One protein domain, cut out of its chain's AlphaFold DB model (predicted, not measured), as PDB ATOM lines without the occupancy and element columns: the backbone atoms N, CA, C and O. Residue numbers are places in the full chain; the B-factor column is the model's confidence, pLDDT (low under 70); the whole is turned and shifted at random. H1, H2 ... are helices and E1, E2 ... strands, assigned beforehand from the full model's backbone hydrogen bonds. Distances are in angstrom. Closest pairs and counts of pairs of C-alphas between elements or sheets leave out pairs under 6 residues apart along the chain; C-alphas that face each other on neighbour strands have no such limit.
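Overview. This is residues 320 to 462 of the 495 residues of an uncharacterized protein of Anaeromyxobacter sp. RBG_16_69_14 (UniProt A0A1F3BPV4). One very long helix, H3, crosses slantwise over one face of a strongly twisted six-stranded sheet and runs on past its edge strand E1, where H4 folds back along it to make a helical hairpin arm. H5 packs beside H3 near E1, and small H1 packs on H3 with a steep tilt. The printed part has 143 residues, with five named helices and six named strands in the order H1 E1 E2 E3 E4 E5 H2 E6 H3 H4 H5; the sheet's order is E1 E2 E3 E4 E5 E6, antiparallel throughout, and the class is mixed. The whole is compact, with a radius of gyration of the C-alphas of 15.8 A, yet elongated, spanning 51 by 30 by 29 A.

Arrangement. H1, residues 320 to 326, only grazes the sheet. E1, residues 333 to 337, E2, 340 to 347, E3, 350 to 356, E4, 366 to 372, and E5, 382 to 384, form a meander, each strand the antiparallel neighbour of the one before. N 335 and O 342 of the hairpin E1 and E2 are 2.9 A apart, within hydrogen-bond range, as are N 343 and O 354 of E2 and E3 at 2.9 A, N 353 and O 370 of E3 and E4 at 2.9 A, and N 369 and O 384 of E4 and E5 at 2.8 A. H2, residues 386 to 389, only grazes the sheet. E6, residues 393 to 395, is an edge strand antiparallel to E5, with N 394 and O 383 2.8 A apart. H3, residues 401 to 431, is the hub and is on one face of the sheet, making two layers, at a height over the sheet of 8.2 A. With residues 418 to 422 alone it touches H1, closest at C-alphas 419 and 322, 6.6 A. H4, residues 435 to 450, touches H3 at a shallow tilt of 15 degrees, opposite ways; the closest C-alphas are 431 and 437, 4.2 A apart. H5, residues 452 to 460, touches H3, closest at C-alphas 458 and 410, 5.2 A. Every O i to N i+4 pair is within hydrogen-bond range in H1, H4 and H5, and 26 of 27 in H3; H2 is too short for such a pair.

Along the chain. H1 begins at C-alpha 320, (-11.156, 25.515, 11.717). E2 is 22.1 A long, E3 18.5 A and E4 16.6 A. H3 is 44.3 A long, from (12.839, 36.961, 15.015) to (-17.547, 8.768, 30.572). H4 is 23.0 A long, and H5 ends at C-alpha 460, (10.279, 30.021, 29.035).

Size, cuts and confidence. The C-alphas of Ser 398 and Ser 435, the two farthest apart, are 51.5 A apart. The printed part has no cut and no long link. Mean pLDDT of the printed part is 84.1; 17 residues are under 70, among them 430 to 440.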
ATOM      1  N   LYS A 320      -9.775  25.136  12.061       86.25
ATOM      2  CA  LYS A 320     -11.156  25.515  11.717       86.25
ATOM      3  C   LYS A 320     -12.177  24.563  12.327       86.25
ATOM      4  O   LYS A 320     -13.160  25.026  12.908       86.25
ATOM      5  N   ALA A 321     -11.951  23.254  12.238       84.88
ATOM      6  CA  ALA A 321     -12.802  22.270  12.904       84.88
ATOM      7  C   ALA A 321     -12.761  22.426  14.433       84.88
ATOM      8  O   ALA A 321     -13.797  22.329  15.095       84.88
ATOM      9  N   LEU A 322     -11.594  22.737  15.002       87.38
ATOM     10  CA  LEU A 322     -11.466  23.024  16.432       87.38
ATOM     11  C   LEU A 322     -12.224  24.281  16.848       87.38
ATOM     12  O   LEU A 322     -12.920  24.238  17.858       87.38
ATOM     13  N   LEU A 323     -12.182  25.361  16.060       87.44
ATOM     14  CA  LEU A 323     -13.025  26.534  16.309       87.44
ATOM     15  C   LEU A 323     -14.513  26.180  16.281       87.44
ATOM     16  O   LEU A 323     -15.279  26.679  17.103       87.44
ATOM     17  N   ALA A 324     -14.940  25.322  15.352       85.56
ATOM     18  CA  ALA A 324     -16.330  24.881  15.289       85.56
ATOM     19  C   ALA A 324     -16.744  24.114  16.558       85.56
ATOM     20  O   ALA A 324     -17.842  24.337  17.064       85.56
ATOM     21  N   ARG A 325     -15.854  23.276  17.107       87.00
ATOM     22  CA  ARG A 325     -16.064  22.569  18.384       87.00
ATOM     23  C   ARG A 325     -16.049  23.526  19.576       87.00
ATOM     24  O   ARG A 325     -16.925  23.443  20.432       87.00
ATOM     25  N   LEU A 326     -15.115  24.478  19.599       88.62
ATOM     26  CA  LEU A 326     -15.016  25.504  20.637       88.62
ATOM     27  C   LEU A 326     -16.299  26.342  20.739       88.62
ATOM     28  O   LEU A 326     -16.730  26.638  21.844       88.62
ATOM     29  N   ARG A 327     -16.966  26.652  19.614       85.44
ATOM     30  CA  ARG A 327     -18.261  27.372  19.606       85.44
ATOM     31  C   ARG A 327     -19.375  26.660  20.375       85.44
ATOM     32  O   ARG A 327     -20.331  27.315  20.775       85.44
ATOM     33  N   ALA A 328     -19.294  25.341  20.529       84.06
ATOM     34  CA  ALA A 328     -20.262  24.571  21.304       84.06
ATOM     35  C   ALA A 328     -19.886  24.473  22.796       84.06
ATOM     36  O   ALA A 328     -20.681  23.974  23.592       84.06
ATOM     37  N   ALA A 329     -18.685  24.916  23.179       84.44
ATOM     38  CA  ALA A 329     -18.207  24.846  24.550       84.44
ATOM     39  C   ALA A 329     -18.701  26.046  25.390       84.44
ATOM     40  O   ALA A 329     -18.897  27.135  24.853       84.44
ATOM     41  N   PRO A 330     -18.886  25.879  26.713       83.69
ATOM     42  CA  PRO A 330     -19.238  26.987  27.600       83.69
ATOM     43  C   PRO A 330     -18.126  28.045  27.679       83.69
ATOM     44  O   PRO A 330     -16.954  27.687  27.837       83.69
ATOM     45  N   GLU A 331     -18.507  29.324  27.641       82.75
ATOM     46  CA  GLU A 331     -17.614  30.470  27.859       82.75
ATOM     47  C   GLU A 331     -17.612  30.916  29.342       82.75
ATOM     48  O   GLU A 331     -18.657  30.845  29.999       82.75
ATOM     49  N   PRO A 332     -16.470  31.390  29.889       85.31
ATOM     50  CA  PRO A 332     -15.158  31.473  29.241       85.31
ATOM     51  C   PRO A 332     -14.490  30.094  29.122       85.31
ATOM     52  O   PRO A 332     -14.561  29.264  30.036       85.31
ATOM     53  N   PHE A 333     -13.807  29.844  28.002       92.25
ATOM     54  CA  PHE A 333     -13.094  28.585  27.817       92.25
ATOM     55  C   PHE A 333     -11.700  28.667  28.441       92.25
ATOM     56  O   PHE A 333     -10.791  29.286  27.898       92.25
ATOM     57  N   LEU A 334     -11.534  28.023  29.592       94.12
ATOM     58  CA  LEU A 334     -10.248  27.914  30.278       94.12
ATOM     59  C   LEU A 334      -9.584  26.564  30.006       94.12
ATOM     60  O   LEU A 334     -10.236  25.512  30.062       94.12
ATOM     61  N   MET A 335      -8.272  26.600  29.785       94.00
ATOM     62  CA  MET A 335      -7.424  25.418  29.687       94.00
ATOM     63  C   MET A 335      -6.137  25.576  30.509       94.00
ATOM     64  O   MET A 335      -5.598  26.679  30.595       94.00
ATOM     65  N   PRO A 336      -5.621  24.492  31.115       93.94
ATOM     66  CA  PRO A 336      -4.292  24.514  31.713       93.94
ATOM     67  C   PRO A 336      -3.228  24.593  30.616       93.94
ATOM     68  O   PRO A 336      -3.397  23.988  29.556       93.94
ATOM     69  N   PHE A 337      -2.116  25.266  30.885       93.56
ATOM     70  CA  PHE A 337      -0.958  25.303  29.998       93.56
ATOM     71  C   PHE A 337       0.321  25.409  30.833       93.56
ATOM     72  O   PHE A 337       0.564  26.433  31.467       93.56
ATOM     73  N   ALA A 338       1.113  24.335  30.875       88.94
ATOM     74  CA  ALA A 338       2.204  24.160  31.835       88.94
ATOM     75  C   ALA A 338       1.758  24.463  33.283       88.94
ATOM     76  O   ALA A 338       0.891  23.765  33.820       88.94
ATOM     77  N   ASP A 339       2.352  25.492  33.892       85.31
ATOM     78  CA  ASP A 339       2.089  25.957  35.257       85.31
ATOM     79  C   ASP A 339       1.150  27.188  35.289       85.31
ATOM     80  O   ASP A 339       0.955  27.791  36.342       85.31
ATOM     81  N   SER A 340       0.550  27.549  34.149       89.88
ATOM     82  CA  SER A 340      -0.337  28.708  33.975       89.88
ATOM     83  C   SER A 340      -1.722  28.291  33.465       89.88
ATOM     84  O   SER A 340      -1.956  27.148  33.054       89.88
ATOM     85  N   ALA A 341      -2.670  29.227  33.494       94.19
ATOM     86  CA  ALA A 341      -3.986  29.066  32.885       94.19
ATOM     87  C   ALA A 341      -4.089  29.941  31.634       94.19
ATOM     88  O   ALA A 341      -3.605  31.071  31.617       94.19
ATOM     89  N   VAL A 342      -4.740  29.419  30.596       96.75
ATOM     90  CA  VAL A 342      -5.025  30.162  29.370       96.75
ATOM     91  C   VAL A 342      -6.529  30.299  29.216       96.75
ATOM     92  O   VAL A 342      -7.260  29.303  29.283       96.75
ATOM     93  N   ARG A 343      -6.985  31.529  28.986       96.00
ATOM     94  CA  ARG A 343      -8.338  31.819  28.524       96.00
ATOM     95  C   ARG A 343      -8.338  31.873  27.000       96.00
ATOM     96  O   ARG A 343      -7.495  32.531  26.395       96.00
ATOM     97  N   VAL A 344      -9.252  31.130  26.388       95.19
ATOM     98  CA  VAL A 344      -9.456  31.121  24.940       95.19
ATOM     99  C   VAL A 344     -10.742  31.871  24.656       95.19
ATOM    100  O   VAL A 344     -11.832  31.347  24.895       95.19
ATOM    101  N   ASP A 345     -10.592  33.089  24.157       87.62
ATOM    102  CA  ASP A 345     -11.706  33.965  23.829       87.62
ATOM    103  C   ASP A 345     -11.865  34.078  22.317       87.62
ATOM    104  O   ASP A 345     -10.905  34.034  21.541       87.62
ATOM    105  N   ARG A 346     -13.119  34.209  21.891       83.31
ATOM    106  CA  ARG A 346     -13.476  34.401  20.491       83.31
ATOM    107  C   ARG A 346     -14.169  35.744  20.339       83.31
ATOM    108  O   ARG A 346     -15.357  35.872  20.630       83.31
ATOM    109  N   GLU A 347     -13.440  36.724  19.834       74.81
ATOM    110  CA  GLU A 347     -14.039  37.966  19.349       74.81
ATOM    111  C   GLU A 347     -14.566  37.737  17.921       74.81
ATOM    112  O   GLU A 347     -14.170  36.784  17.256       74.81
ATOM    113  N   SER A 348     -15.519  38.551  17.467       67.56
ATOM    114  CA  SER A 348     -16.327  38.413  16.234       67.56
ATOM    115  C   SER A 348     -15.669  37.671  15.052       67.56
ATOM    116  O   SER A 348     -16.307  36.813  14.435       67.56
ATOM    117  N   ASP A 349     -14.408  37.989  14.765       74.25
ATOM    118  CA  ASP A 349     -13.565  37.499  13.676       74.25
ATOM    119  C   ASP A 349     -12.169  37.018  14.130       74.25
ATOM    120  O   ASP A 349     -11.334  36.712  13.284       74.25
ATOM    121  N   ALA A 350     -11.913  36.921  15.439       86.62
ATOM    122  CA  ALA A 350     -10.592  36.626  15.991       86.62
ATOM    123  C   ALA A 350     -10.635  35.519  17.048       86.62
ATOM    124  O   ALA A 350     -11.572  35.437  17.847       86.62
ATOM    125  N   ILE A 351      -9.588  34.700  17.099       92.38
ATOM    126  CA  ILE A 351      -9.288  33.883  18.277       92.38
ATOM    127  C   ILE A 351      -8.185  34.554  19.086       92.38
ATOM    128  O   ILE A 351      -7.190  35.034  18.540       92.38
ATOM    129  N   ARG A 352      -8.371  34.570  20.402       94.00
ATOM    130  CA  ARG A 352      -7.413  35.107  21.353       94.00
ATOM    131  C   ARG A 352      -7.047  34.046  22.381       94.00
ATOM    132  O   ARG A 352      -7.915  33.506  23.063       94.00
ATOM    133  N   PHE A 353      -5.752  33.780  22.506       96.25
ATOM    134  CA  PHE A 353      -5.190  32.987  23.594       96.25
ATOM    135  C   PHE A 353      -4.579  33.929  24.625       96.25
ATOM    136  O   PHE A 353      -3.531  34.514  24.367       96.25
ATOM    137  N   GLU A 354      -5.223  34.076  25.777       95.94
ATOM    138  CA  GLU A 354      -4.793  34.961  26.859       95.94
ATOM    139  C   GLU A 354      -4.133  34.155  27.977       95.94
ATOM    140  O   GLU A 354      -4.783  33.350  28.648       95.94
ATOM    141  N   LEU A 355      -2.838  34.374  28.185       94.81
ATOM    142  CA  LEU A 355      -2.094  33.808  29.300       94.81
ATOM    143  C   LEU A 355      -2.431  34.598  30.562       94.81
ATOM    144  O   LEU A 355      -2.166  35.800  30.644       94.81
ATOM    145  N   LEU A 356      -3.014  33.915  31.540       94.81
ATOM    146  CA  LEU A 356      -3.333  34.494  32.839       94.81
ATOM    147  C   LEU A 356      -2.094  34.492  33.734       94.81
ATOM    148  O   LEU A 356      -1.238  33.610  33.628       94.81
ATOM    149  N   ASP A 357      -2.012  35.486  34.614       90.44
ATOM    150  CA  ASP A 357      -0.914  35.608  35.566       90.44
ATOM    151  C   ASP A 357      -0.825  34.409  36.539       90.44
ATOM    152  O   ASP A 357      -1.718  33.564  36.658       90.44
ATOM    153  N   SER A 358       0.277  34.346  37.284       88.25
ATOM    154  CA  SER A 358       0.516  33.302  38.285       88.25
ATOM    155  C   SER A 358      -0.364  33.415  39.538       88.25
ATOM    156  O   SER A 358      -0.332  32.517  40.381       88.25
ATOM    157  N   GLN A 359      -1.130  34.499  39.691       90.00
ATOM    158  CA  GLN A 359      -2.050  34.700  40.809       90.00
ATOM    159  C   GLN A 359      -3.458  34.172  40.511       90.00
ATOM    160  O   GLN A 359      -4.255  34.042  41.444       90.00
ATOM    161  N   PHE A 360      -3.773  33.811  39.266       91.69
ATOM    162  CA  PHE A 360      -5.010  33.110  38.932       91.69
ATOM    163  C   PHE A 360      -5.211  31.861  39.818       91.69
ATOM    164  O   PHE A 360      -4.289  31.056  39.971       91.69
ATOM    165  N   PRO A 361      -6.405  31.644  40.413       91.75
ATOM    166  CA  PRO A 361      -7.676  32.336  40.169       91.75
ATOM    167  C   PRO A 361      -7.986  33.514  41.114       91.75
ATOM    168  O   PRO A 361      -9.126  33.971  41.145       91.75
ATOM    169  N   LEU A 362      -7.026  33.997  41.914       91.56
ATOM    170  CA  LEU A 362      -7.232  35.169  42.782       91.56
ATOM    171  C   LEU A 362      -7.417  36.451  41.961       91.56
ATOM    172  O   LEU A 362      -8.221  37.310  42.321       91.56
ATOM    173  N   THR A 363      -6.694  36.555  40.848       90.56
ATOM    174  CA  THR A 363      -6.849  37.575  39.807       90.56
ATOM    175  C   THR A 363      -7.152  36.891  38.472       90.56
ATOM    176  O   THR A 363      -6.919  35.699  38.290       90.56
ATOM    177  N   ALA A 364      -7.701  37.645  37.524       90.75
ATOM    178  CA  ALA A 364      -7.851  37.215  36.133       90.75
ATOM    179  C   ALA A 364      -7.081  38.164  35.202       90.75
ATOM    180  O   ALA A 364      -7.564  38.506  34.123       90.75
ATOM    181  N   ALA A 365      -5.929  38.663  35.665       92.69
ATOM    182  CA  ALA A 365      -5.114  39.573  34.876       92.69
ATOM    183  C   ALA A 365      -4.396  38.799  33.764       92.69
ATOM    184  O   ALA A 365      -3.920  37.681  33.970       92.69
ATOM    185  N   VAL A 366      -4.340  39.410  32.583       93.94
ATOM    186  CA  VAL A 366      -3.704  38.843  31.393       93.94
ATOM    187  C   VAL A 366      -2.262  39.337  31.331       93.94
ATOM    188  O   VAL A 366      -2.017  40.543  31.312       93.94
ATOM    189  N   GLN A 367      -1.309  38.410  31.303       91.69
ATOM    190  CA  GLN A 367       0.117  38.714  31.184       91.69
ATOM    191  C   GLN A 367       0.511  38.955  29.722       91.69
ATOM    192  O   GLN A 367       1.230  39.904  29.417       91.69
ATOM    193  N   ALA A 368       0.006  38.114  28.821       92.88
ATOM    194  CA  ALA A 368       0.225  38.215  27.385       92.88
ATOM    195  C   ALA A 368      -0.947  37.585  26.628       92.88
ATOM    196  O   ALA A 368      -1.594  36.670  27.139       92.88
ATOM    197  N   ALA A 369      -1.201  38.033  25.401       94.25
ATOM    198  CA  ALA A 369      -2.151  37.373  24.518       94.25
ATOM    199  C   ALA A 369      -1.650  37.282  23.077       94.25
ATOM    200  O   ALA A 369      -1.072  38.231  22.546       94.25
ATOM    201  N   LEU A 370      -1.921  36.145  22.438       95.19
ATOM    202  CA  LEU A 370      -1.753  35.962  20.998       95.19
ATOM    203  C   LEU A 370      -3.119  36.068  20.328       95.19
ATOM    204  O   LEU A 370      -4.054  35.357  20.706       95.19
ATOM    205  N   VAL A 371      -3.226  36.962  19.347       95.00
ATOM    206  CA  VAL A 371      -4.454  37.229  18.593       95.00
ATOM    207  C   VAL A 371      -4.252  36.788  17.154       95.00
ATOM    208  O   VAL A 371      -3.296  37.216  16.503       95.00
ATOM    209  N   ASP A 372      -5.170  35.981  16.638       93.81
ATOM    210  CA  ASP A 372      -5.208  35.585  15.235       93.81
ATOM    211  C   ASP A 372      -6.556  35.966  14.613       93.81
ATOM    212  O   ASP A 372      -7.618  35.521  15.060       93.81
ATOM    213  N   ARG A 373      -6.483  36.841  13.608       91.19
ATOM    214  CA  ARG A 373      -7.600  37.342  12.798       91.19
ATOM    215  C   ARG A 373      -7.604  36.737  11.390       91.19
ATOM    216  O   ARG A 373      -8.526  37.000  10.617       91.19
ATOM    217  N   ASP A 374      -6.587  35.953  11.034       83.81
ATOM    218  CA  ASP A 374      -6.439  35.384   9.704       83.81
ATOM    219  C   ASP A 374      -7.297  34.128   9.526       83.81
ATOM    220  O   ASP A 374      -7.464  33.273  10.397       83.81
ATOM    221  N   GLY A 375      -7.863  33.995   8.328       75.94
ATOM    222  CA  GLY A 375      -8.785  32.908   8.014       75.94
ATOM    223  C   GLY A 375      -8.122  31.540   7.827       75.94
ATOM    224  O   GLY A 375      -8.845  30.546   7.740       75.94
ATOM    225  N   ASP A 376      -6.797  31.453   7.699       80.44
ATOM    226  CA  ASP A 376      -6.057  30.182   7.642       80.44
ATOM    227  C   ASP A 376      -5.559  29.716   9.016       80.44
ATOM    228  O   ASP A 376      -5.277  28.528   9.187       80.44
ATOM    229  N   LEU A 377      -5.560  30.630   9.991       87.38
ATOM    230  CA  LEU A 377      -5.099  30.449  11.356       87.38
ATOM    231  C   LEU A 377      -3.666  29.922  11.435       87.38
ATOM    232  O   LEU A 377      -3.365  29.139  12.333       87.38
ATOM    233  N   ALA A 378      -2.802  30.228  10.464       85.31
ATOM    234  CA  ALA A 378      -1.467  29.636  10.373       85.31
ATOM    235  C   ALA A 378      -0.492  30.215  11.414       85.31
ATOM    236  O   ALA A 378       0.339  29.486  11.964       85.31
ATOM    237  N   GLN A 379      -0.626  31.502  11.721       91.06
ATOM    238  CA  GLN A 379       0.239  32.257  12.623       91.06
ATOM    239  C   GLN A 379      -0.556  33.384  13.293       91.06
ATOM    240  O   GLN A 379      -1.529  33.853  12.707       91.06
ATOM    241  N   PRO A 380      -0.134  33.886  14.464       93.31
ATOM    242  CA  PRO A 380      -0.776  35.044  15.069       93.31
ATOM    243  C   PRO A 380      -0.705  36.271  14.154       93.31
ATOM    244  O   PRO A 380       0.282  36.503  13.457       93.31
ATOM    245  N   THR A 381      -1.730  37.111  14.224       94.12
ATOM    246  CA  THR A 381      -1.749  38.432  13.580       94.12
ATOM    247  C   THR A 381      -1.215  39.529  14.498       94.12
ATOM    248  O   THR A 381      -0.677  40.529  14.014       94.12
ATOM    249  N   ALA A 382      -1.309  39.340  15.819       93.69
ATOM    250  CA  ALA A 382      -0.818  40.295  16.805       93.69
ATOM    251  C   ALA A 382      -0.431  39.655  18.150       93.69
ATOM    252  O   ALA A 382      -0.934  38.595  18.531       93.69
ATOM    253  N   LEU A 383       0.439  40.357  18.877       93.19
ATOM    254  CA  LEU A 383       0.790  40.125  20.278       93.19
ATOM    255  C   LEU A 383       0.234  41.275  21.132       93.19
ATOM    256  O   LEU A 383       0.366  42.439  20.761       93.19
ATOM    257  N   VAL A 384      -0.346  40.969  22.289       92.12
ATOM    258  CA  VAL A 384      -0.820  41.956  23.274       92.12
ATOM    259  C   VAL A 384      -0.092  41.724  24.596       92.12
ATOM    260  O   VAL A 384      -0.012  40.587  25.058       92.12
ATOM    261  N   LEU A 385       0.417  42.792  25.216       91.75
ATOM    262  CA  LEU A 385       1.121  42.752  26.508       91.75
ATOM    263  C   LEU A 385       0.504  43.773  27.477       91.75
ATOM    264  O   LEU A 385       1.042  44.879  27.630       91.75
ATOM    265  N   PRO A 386      -0.618  43.430  28.140       91.69
ATOM    266  CA  PRO A 386      -1.354  44.366  28.988       91.69
ATOM    267  C   PRO A 386      -0.524  45.066  30.070       91.69
ATOM    268  O   PRO A 386      -0.681  46.282  30.210       91.69
ATOM    269  N   PRO A 387       0.414  44.395  30.777       87.06
ATOM    270  CA  PRO A 387       1.238  45.050  31.794       87.06
ATOM    271  C   PRO A 387       2.103  46.206  31.267       87.06
ATOM    272  O   PRO A 387       2.441  47.106  32.033       87.06
ATOM    273  N   ARG A 388       2.460  46.199  29.973       83.81
ATOM    274  CA  ARG A 388       3.349  47.202  29.358       83.81
ATOM    275  C   ARG A 388       2.612  48.196  28.473       83.81
ATOM    276  O   ARG A 388       2.911  49.387  28.506       83.81
ATOM    277  N   PHE A 389       1.662  47.713  27.675       86.62
ATOM    278  CA  PHE A 389       1.041  48.498  26.604       86.62
ATOM    279  C   PHE A 389      -0.488  48.547  26.685       86.62
ATOM    280  O   PHE A 389      -1.121  49.099  25.781       86.62
ATOM    281  N   GLY A 390      -1.088  48.006  27.751       89.06
ATOM    282  CA  GLY A 390      -2.534  47.794  27.823       89.06
ATOM    283  C   GLY A 390      -3.014  46.858  26.711       89.06
ATOM    284  O   GLY A 390      -2.256  46.030  26.210       89.06
ATOM    285  N   ASP A 391      -4.253  47.033  26.262       87.94
ATOM    286  CA  ASP A 391      -4.874  46.172  25.241       87.94
ATOM    287  C   ASP A 391      -4.429  46.493  23.801       87.94
ATOM    288  O   ASP A 391      -5.154  46.256  22.834       87.94
ATOM    289  N   ARG A 392      -3.248  47.093  23.630       89.38
ATOM    290  CA  ARG A 392      -2.723  47.443  22.308       89.38
ATOM    291  C   ARG A 392      -2.181  46.205  21.601       89.38
ATOM    292  O   ARG A 392      -1.304  45.521  22.123       89.38
ATOM    293  N   GLU A 393      -2.654  45.982  20.379       91.44
ATOM    294  CA  GLU A 393      -2.139  44.952  19.476       91.44
ATOM    295  C   GLU A 393      -0.839  45.412  18.805       91.44
ATOM    296  O   GLU A 393      -0.805  46.404  18.074       91.44
ATOM    297  N   ILE A 394       0.237  44.668  19.051       91.00
ATOM    298  CA  ILE A 394       1.515  44.786  18.352       91.00
ATOM    299  C   ILE A 394       1.443  43.864  17.128       91.00
ATOM    300  O   ILE A 394       1.302  42.651  17.309       91.00
ATOM    301  N   PRO A 395       1.537  44.383  15.889       92.88
ATOM    302  CA  PRO A 395       1.457  43.559  14.688       92.88
ATOM    303  C   PRO A 395       2.522  42.460  14.675       92.88
ATOM    304  O   PRO A 395       3.708  42.724  14.874       92.88
ATOM    305  N   TRP A 396       2.127  41.225  14.367       91.62
ATOM    306  CA  TRP A 396       3.051  40.085  14.357       91.62
ATOM    307  C   TRP A 396       4.240  40.293  13.414       91.62
ATOM    308  O   TRP A 396       5.387  39.982  13.733       91.62
ATOM    309  N   GLY A 397       3.980  40.911  12.257       87.50
ATOM    310  CA  GLY A 397       4.997  41.225  11.258       87.50
ATOM    311  C   GLY A 397       6.088  42.189  11.737       87.50
ATOM    312  O   GLY A 397       7.188  42.145  11.180       87.50
ATOM    313  N   SER A 398       5.817  43.019  12.754       86.88
ATOM    314  CA  SER A 398       6.786  43.981  13.298       86.88
ATOM    315  C   SER A 398       7.667  43.425  14.418       86.88
ATOM    316  O   SER A 398       8.621  44.097  14.793       86.88
ATOM    317  N   LEU A 399       7.382  42.229  14.944       85.19
ATOM    318  CA  LEU A 399       8.201  41.600  15.988       85.19
ATOM    319  C   LEU A 399       9.550  41.136  15.428       85.19
ATOM    320  O   LEU A 399       9.611  40.631  14.309       85.19
ATOM    321  N   ASP A 400      10.638  41.236  16.181       83.12
ATOM    322  CA  ASP A 400      11.905  40.626  15.765       83.12
ATOM    323  C   ASP A 400      11.820  39.082  15.724       83.12
ATOM    324  O   ASP A 400      10.873  38.470  16.220       83.12
ATOM    325  N   ALA A 401      12.810  38.426  15.110       79.38
ATOM    326  CA  ALA A 401      12.839  36.961  15.015       79.38
ATOM    327  C   ALA A 401      13.016  36.262  16.379       79.38
ATOM    328  O   ALA A 401      12.556  35.133  16.551       79.38
ATOM    329  N   MET A 402      13.648  36.925  17.356       76.75
ATOM    330  CA  MET A 402      13.869  36.371  18.695       76.75
ATOM    331  C   MET A 402      12.572  36.256  19.496       76.75
ATOM    332  O   MET A 402      12.490  35.388  20.353       76.75
ATOM    333  N   LEU A 403      11.555  37.064  19.197       81.25
ATOM    334  CA  LEU A 403      10.215  36.955  19.780       81.25
ATOM    335  C   LEU A 403       9.236  36.209  18.873       81.25
ATOM    336  O   LEU A 403       8.404  35.439  19.353       81.25
ATOM    337  N   ARG A 404       9.346  36.404  17.556       86.00
ATOM    338  CA  ARG A 404       8.437  35.811  16.570       86.00
ATOM    339  C   ARG A 404       8.563  34.290  16.498       86.00
ATOM    340  O   ARG A 404       7.542  33.610  16.520       86.00
ATOM    341  N   ASP A 405       9.780  33.743  16.455       83.44
ATOM    342  CA  ASP A 405       9.971  32.293  16.303       83.44
ATOM    343  C   ASP A 405       9.551  31.515  17.564       83.44
ATOM    344  O   ASP A 405       8.825  30.522  17.440       83.44
ATOM    345  N   PRO A 406       9.938  31.929  18.791       83.50
ATOM    346  CA  PRO A 406       9.402  31.315  20.004       83.50
ATOM    347  C   PRO A 406       7.897  31.549  20.165       83.50
ATOM    348  O   PRO A 406       7.175  30.633  20.555       83.50
ATOM    349  N   GLY A 407       7.402  32.732  19.792       87.81
ATOM    350  CA  GLY A 407       5.980  33.055  19.800       87.81
ATOM    351  C   GLY A 407       5.149  32.159  18.873       87.81
ATOM    352  O   GLY A 407       4.065  31.724  19.261       87.81
ATOM    353  N   GLN A 408       5.665  31.814  17.690       89.69
ATOM    354  CA  GLN A 408       5.023  30.855  16.788       89.69
ATOM    355  C   GLN A 408       4.967  29.457  17.415       89.69
ATOM    356  O   GLN A 408       3.923  28.810  17.386       89.69
ATOM    357  N   ARG A 409       6.054  29.006  18.057       85.69
ATOM    358  CA  ARG A 409       6.060  27.716  18.770       85.69
ATOM    359  C   ARG A 409       5.047  27.689  19.913       85.69
ATOM    360  O   ARG A 409       4.342  26.695  20.078       85.69
ATOM    361  N   LEU A 410       4.936  28.781  20.675       91.44
ATOM    362  CA  LEU A 410       3.904  28.924  21.703       91.44
ATOM    363  C   LEU A 410       2.501  28.854  21.087       91.44
ATOM    364  O   LEU A 410       1.648  28.139  21.610       91.44
ATOM    365  N   TYR A 411       2.266  29.537  19.965       93.38
ATOM    366  CA  TYR A 411       0.991  29.494  19.249       93.38
ATOM    367  C   TYR A 411       0.598  28.070  18.834       93.38
ATOM    368  O   TYR A 411      -0.521  27.620  19.097       93.38
ATOM    369  N   ASP A 412       1.532  27.321  18.252       88.75
ATOM    370  CA  ASP A 412       1.299  25.938  17.840       88.75
ATOM    371  C   ASP A 412       1.005  25.030  19.046       88.75
ATOM    372  O   ASP A 412       0.076  24.214  19.009       88.75
ATOM    373  N   ALA A 413       1.733  25.216  20.150       89.56
ATOM    374  CA  ALA A 413       1.514  24.488  21.396       89.56
ATOM    375  C   ALA A 413       0.141  24.798  22.027       89.56
ATOM    376  O   ALA A 413      -0.538  23.884  22.507       89.56
ATOM    377  N   LEU A 414      -0.312  26.057  21.992       94.19
ATOM    378  CA  LEU A 414      -1.631  26.477  22.485       94.19
ATOM    379  C   LEU A 414      -2.764  25.784  21.723       94.19
ATOM    380  O   LEU A 414      -3.694  25.251  22.331       94.19
ATOM    381  N   TRP A 415      -2.654  25.707  20.398       92.38
ATOM    382  CA  TRP A 415      -3.606  24.982  19.560       92.38
ATOM    383  C   TRP A 415      -3.642  23.483  19.855       92.38
ATOM    384  O   TRP A 415      -4.719  22.896  20.003       92.38
ATOM    385  N   LYS A 416      -2.467  22.859  19.994       87.56
ATOM    386  CA  LYS A 416      -2.342  21.451  20.393       87.56
ATOM    387  C   LYS A 416      -2.994  21.194  21.755       87.56
ATOM    388  O   LYS A 416      -3.627  20.152  21.937       87.56
ATOM    389  N   GLN A 417      -2.862  22.127  22.698       91.50
ATOM    390  CA  GLN A 417      -3.483  22.019  24.015       91.50
ATOM    391  C   GLN A 417      -5.002  22.193  23.958       91.50
ATOM    392  O   GLN A 417      -5.729  21.401  24.558       91.50
ATOM    393  N   LEU A 418      -5.492  23.167  23.189       91.94
ATOM    394  CA  LEU A 418      -6.922  23.376  22.975       91.94
ATOM    395  C   LEU A 418      -7.590  22.109  22.423       91.94
ATOM    396  O   LEU A 418      -8.630  21.685  22.927       91.94
ATOM    397  N   ALA A 419      -6.957  21.460  21.442       87.88
ATOM    398  CA  ALA A 419      -7.435  20.199  20.883       87.88
ATOM    399  C   ALA A 419      -7.543  19.092  21.942       87.88
ATOM    400  O   ALA A 419      -8.569  18.412  22.024       87.88
ATOM    401  N   ALA A 420      -6.511  18.939  22.778       83.38
ATOM    402  CA  ALA A 420      -6.484  17.937  23.840       83.38
ATOM    403  C   ALA A 420      -7.569  18.187  24.901       83.38
ATOM    404  O   ALA A 420      -8.243  17.251  25.329       83.38
ATOM    405  N   VAL A 421      -7.787  19.445  25.297       89.81
ATOM    406  CA  VAL A 421      -8.792  19.806  26.311       89.81
ATOM    407  C   VAL A 421     -10.219  19.677  25.778       89.81
ATOM    408  O   VAL A 421     -11.092  19.211  26.508       89.81
ATOM    409  N   LEU A 422     -10.473  20.026  24.513       86.62
ATOM    410  CA  LEU A 422     -11.778  19.792  23.883       86.62
ATOM    411  C   LEU A 422     -12.098  18.295  23.799       86.62
ATOM    412  O   LEU A 422     -13.191  17.887  24.189       86.62
ATOM    413  N   ALA A 423     -11.130  17.474  23.378       81.75
ATOM    414  CA  ALA A 423     -11.282  16.020  23.358       81.75
ATOM    415  C   ALA A 423     -11.545  15.450  24.762       81.75
ATOM    416  O   ALA A 423     -12.448  14.634  24.937       81.75
ATOM    417  N   PHE A 424     -10.825  15.935  25.780       83.69
ATOM    418  CA  PHE A 424     -11.055  15.542  27.171       83.69
ATOM    419  C   PHE A 424     -12.480  15.868  27.639       83.69
ATOM    420  O   PHE A 424     -13.136  15.016  28.232       83.69
ATOM    421  N   ARG A 425     -12.989  17.075  27.353       84.44
ATOM    422  CA  ARG A 425     -14.352  17.478  27.746       84.44
ATOM    423  C   ARG A 425     -15.428  16.643  27.049       84.44
ATOM    424  O   ARG A 425     -16.425  16.288  27.670       84.44
ATOM    425  N   GLU A 426     -15.232  16.300  25.779       77.81
ATOM    426  CA  GLU A 426     -16.134  15.394  25.056       77.81
ATOM    427  C   GLU A 426     -16.122  13.987  25.670       77.81
ATOM    428  O   GLU A 426     -17.185  13.423  25.948       77.81
ATOM    429  N   ALA A 427     -14.931  13.456  25.961       71.44
ATOM    430  CA  ALA A 427     -14.772  12.178  26.645       71.44
ATOM    431  C   ALA A 427     -15.401  12.199  28.048       71.44
ATOM    432  O   ALA A 427     -15.997  11.211  28.464       71.44
ATOM    433  N   GLU A 428     -15.348  13.321  28.771       80.81
ATOM    434  CA  GLU A 428     -15.948  13.470  30.103       80.81
ATOM    435  C   GLU A 428     -17.477  13.348  30.069       80.81
ATOM    436  O   GLU A 428     -18.081  12.707  30.936       80.81
ATOM    437  N   VAL A 429     -18.115  13.915  29.041       75.38
ATOM    438  CA  VAL A 429     -19.560  13.773  28.824       75.38
ATOM    439  C   VAL A 429     -19.919  12.308  28.548       75.38
ATOM    440  O   VAL A 429     -20.896  11.805  29.107       75.38
ATOM    441  N   GLN A 430     -19.107  11.603  27.756       67.69
ATOM    442  CA  GLN A 430     -19.308  10.189  27.415       67.69
ATOM    443  C   GLN A 430     -18.929   9.221  28.553       67.69
ATOM    444  O   GLN A 430     -19.541   8.167  28.713       67.69
ATOM    445  N   ALA A 431     -17.978   9.574  29.421       61.25
ATOM    446  CA  ALA A 431     -17.547   8.768  30.572       61.25
ATOM    447  C   ALA A 431     -18.663   8.525  31.597       61.25
ATOM    448  O   ALA A 431     -18.600   7.588  32.400       61.25
ATOM    449  N   ARG A 432     -19.726   9.335  31.547       61.94
ATOM    450  CA  ARG A 432     -20.933   9.156  32.361       61.94
ATOM    451  C   ARG A 432     -21.750   7.924  31.953       61.94
ATOM    452  O   ARG A 432     -22.582   7.490  32.747       61.94
ATOM    453  N   THR A 433     -21.506   7.335  30.776       61.59
ATOM    454  CA  THR A 433     -22.328   6.250  30.214       61.59
ATOM    455  C   THR A 433     -21.654   4.869  30.160       61.59
ATOM    456  O   THR A 433     -22.323   3.914  29.776       61.59
ATOM    457  N   GLY A 434     -20.386   4.697  30.572       59.88
ATOM    458  CA  GLY A 434     -19.729   3.373  30.546       59.88
ATOM    459  C   GLY A 434     -18.287   3.317  31.080       59.88
ATOM    460  O   GLY A 434     -17.647   4.344  31.281       59.88
ATOM    461  N   SER A 435     -17.767   2.106  31.333       53.44
ATOM    462  CA  SER A 435     -16.403   1.869  31.852       53.44
ATOM    463  C   SER A 435     -15.296   2.166  30.837       53.44
ATOM    464  O   SER A 435     -14.261   2.701  31.216       53.44
ATOM    465  N   GLU A 436     -15.530   1.877  29.559       51.53
ATOM    466  CA  GLU A 436     -14.600   2.146  28.451       51.53
ATOM    467  C   GLU A 436     -14.368   3.653  28.260       51.53
ATOM    468  O   GLU A 436     -13.239   4.124  28.144       51.53
ATOM    469  N   ALA A 437     -15.432   4.444  28.405       56.38
ATOM    470  CA  ALA A 437     -15.349   5.897  28.355       56.38
ATOM    471  C   ALA A 437     -14.605   6.507  29.569       56.38
ATOM    472  O   ALA A 437     -14.009   7.575  29.448       56.38
ATOM    473  N   ARG A 438     -14.539   5.817  30.723       63.09
ATOM    474  CA  ARG A 438     -13.676   6.237  31.852       63.09
ATOM    475  C   ARG A 438     -12.191   5.998  31.582       63.09
ATOM    476  O   ARG A 438     -11.375   6.806  32.019       63.09
ATOM    477  N   ALA A 439     -11.841   4.922  30.877       58.78
ATOM    478  CA  ALA A 439     -10.461   4.669  30.464       58.78
ATOM    479  C   ALA A 439      -9.996   5.725  29.446       58.78
ATOM    480  O   ALA A 439      -8.948   6.336  29.635       58.78
ATOM    481  N   SER A 440     -10.839   6.043  28.457       55.31
ATOM    482  CA  SER A 440     -10.593   7.130  27.495       55.31
ATOM    483  C   SER A 440     -10.416   8.502  28.171       55.31
ATOM    484  O   SER A 440      -9.529   9.279  27.804       55.31
ATOM    485  N   LEU A 441     -11.193   8.788  29.224       70.88
ATOM    486  CA  LEU A 441     -11.035   9.999  30.035       70.88
ATOM    487  C   LEU A 441      -9.684  10.042  30.773       70.88
ATOM    488  O   LEU A 441      -9.027  11.085  30.804       70.88
ATOM    489  N   ALA A 442      -9.255   8.916  31.352       67.88
ATOM    490  CA  ALA A 442      -7.975   8.808  32.049       67.88
ATOM    491  C   ALA A 442      -6.781   8.983  31.093       67.88
ATOM    492  O   ALA A 442      -5.854   9.733  31.417       67.88
ATOM    493  N   ALA A 443      -6.842   8.375  29.904       59.88
ATOM    494  CA  ALA A 443      -5.850   8.538  28.840       59.88
ATOM    495  C   ALA A 443      -5.783   9.996  28.345       59.88
ATOM    496  O   ALA A 443      -4.711  10.595  28.253       59.88
ATOM    497  N   SER A 444      -6.941  10.632  28.141       67.88
ATOM    498  CA  SER A 444      -7.020  12.048  27.756       67.88
ATOM    499  C   SER A 444      -6.398  12.973  28.817       67.88
ATOM    500  O   SER A 444      -5.675  13.913  28.483       67.88
ATOM    501  N   ALA A 445      -6.600  12.683  30.109       75.00
ATOM    502  CA  ALA A 445      -5.942  13.406  31.200       75.00
ATOM    503  C   ALA A 445      -4.425  13.156  31.256       75.00
ATOM    504  O   ALA A 445      -3.658  14.065  31.582       75.00
ATOM    505  N   ALA A 446      -3.968  11.933  30.971       67.88
ATOM    506  CA  ALA A 446      -2.545  11.612  30.881       67.88
ATOM    507  C   ALA A 446      -1.867  12.394  29.745       67.88
ATOM    508  O   ALA A 446      -0.836  13.018  29.984       67.88
ATOM    509  N   ARG A 447      -2.505  12.486  28.573       66.94
ATOM    510  CA  ARG A 447      -2.031  13.264  27.415       66.94
ATOM    511  C   ARG A 447      -1.880  14.760  27.701       66.94
ATOM    512  O   ARG A 447      -0.903  15.378  27.293       66.94
ATOM    513  N   ILE A 448      -2.834  15.352  28.422       77.56
ATOM    514  CA  ILE A 448      -2.734  16.755  28.859       77.56
ATOM    515  C   ILE A 448      -1.531  16.951  29.796       77.56
ATOM    516  O   ILE A 448      -0.885  17.997  29.764       77.56
ATOM    517  N   ARG A 449      -1.218  15.955  30.636       76.75
ATOM    518  CA  ARG A 449      -0.099  16.022  31.589       76.75
ATOM    519  C   ARG A 449       1.260  15.793  30.933       76.75
ATOM    520  O   ARG A 449       2.190  16.512  31.288       76.75
ATOM    521  N   SER A 450       1.374  14.861  29.988       73.88
ATOM    522  CA  SER A 450       2.652  14.550  29.327       73.88
ATOM    523  C   SER A 450       3.219  15.738  28.545       73.88
ATOM    524  O   SER A 450       4.428  15.899  28.459       73.88
ATOM    525  N   ARG A 451       2.359  16.641  28.058       78.19
ATOM    526  CA  ARG A 451       2.768  17.851  27.321       78.19
ATOM    527  C   ARG A 451       3.282  18.997  28.198       78.19
ATOM    528  O   ARG A 451       3.712  20.018  27.670       78.19
ATOM    529  N   ARG A 452       3.251  18.872  29.531       81.25
ATOM    530  CA  ARG A 452       3.660  19.967  30.433       81.25
ATOM    531  C   ARG A 452       5.114  20.402  30.241       81.25
ATOM    532  O   ARG A 452       5.391  21.586  30.402       81.25
ATOM    533  N   GLY A 453       6.017  19.473  29.915       72.75
ATOM    534  CA  GLY A 453       7.429  19.772  29.648       72.75
ATOM    535  C   GLY A 453       7.599  20.697  28.441       72.75
ATOM    536  O   GLY A 453       8.093  21.812  28.594       72.75
ATOM    537  N   GLU A 454       7.080  20.273  27.281       78.81
ATOM    538  CA  GLU A 454       7.058  21.050  26.028       78.81
ATOM    539  C   GLU A 454       6.427  22.439  26.230       78.81
ATOM    540  O   GLU A 454       6.965  23.454  25.796       78.81
ATOM    541  N   GLN A 455       5.302  22.509  26.949       87.00
ATOM    542  CA  GLN A 455       4.605  23.771  27.220       87.00
ATOM    543  C   GLN A 455       5.433  24.722  28.090       87.00
ATOM    544  O   GLN A 455       5.426  25.933  27.861       87.00
ATOM    545  N   ARG A 456       6.149  24.189  29.088       85.25
ATOM    546  CA  ARG A 456       7.024  24.989  29.949       85.25
ATOM    547  C   ARG A 456       8.198  25.548  29.152       85.25
ATOM    548  O   ARG A 456       8.520  26.720  29.317       85.25
ATOM    549  N   GLU A 457       8.793  24.744  28.276       78.62
ATOM    550  CA  GLU A 457       9.852  25.195  27.371       78.62
ATOM    551  C   GLU A 457       9.349  26.296  26.426       78.62
ATOM    552  O   GLU A 457       9.991  27.339  26.311       78.62
ATOM    553  N   ALA A 458       8.166  26.121  25.825       82.44
ATOM    554  CA  ALA A 458       7.561  27.126  24.953       82.44
ATOM    555  C   ALA A 458       7.363  28.473  25.673       82.44
ATOM    556  O   ALA A 458       7.750  29.509  25.138       82.44
ATOM    557  N   LEU A 459       6.839  28.461  26.905       85.31
ATOM    558  CA  LEU A 459       6.681  29.672  27.720       85.31
ATOM    559  C   LEU A 459       8.017  30.314  28.101       85.31
ATOM    560  O   LEU A 459       8.174  31.520  27.964       85.31
ATOM    561  N   GLN A 460       8.977  29.520  28.578       82.75
ATOM    562  CA  GLN A 460      10.279  30.021  29.035       82.75
ATOM    563  C   GLN A 460      11.154  30.537  27.893       82.75
ATOM    564  O   GLN A 460      12.081  31.307  28.128       82.75
ATOM    565  N   SER A 461      10.873  30.107  26.663       78.94
ATOM    566  CA  SER A 461      11.592  30.558  25.475       78.94
ATOM    567  C   SER A 461      11.220  31.973  25.020       78.94
ATOM    568  O   SER A 461      11.875  32.494  24.118       78.94
ATOM    569  N   ILE A 462      10.197  32.590  25.625       79.75
ATOM    570  CA  ILE A 462       9.753  33.952  25.318       79.75
ATOM    571  C   ILE A 462      10.001  34.847  26.530       79.75
ATOM    572  O   ILE A 462       9.460  34.614  27.609       79.75
TER     573      ILE A 462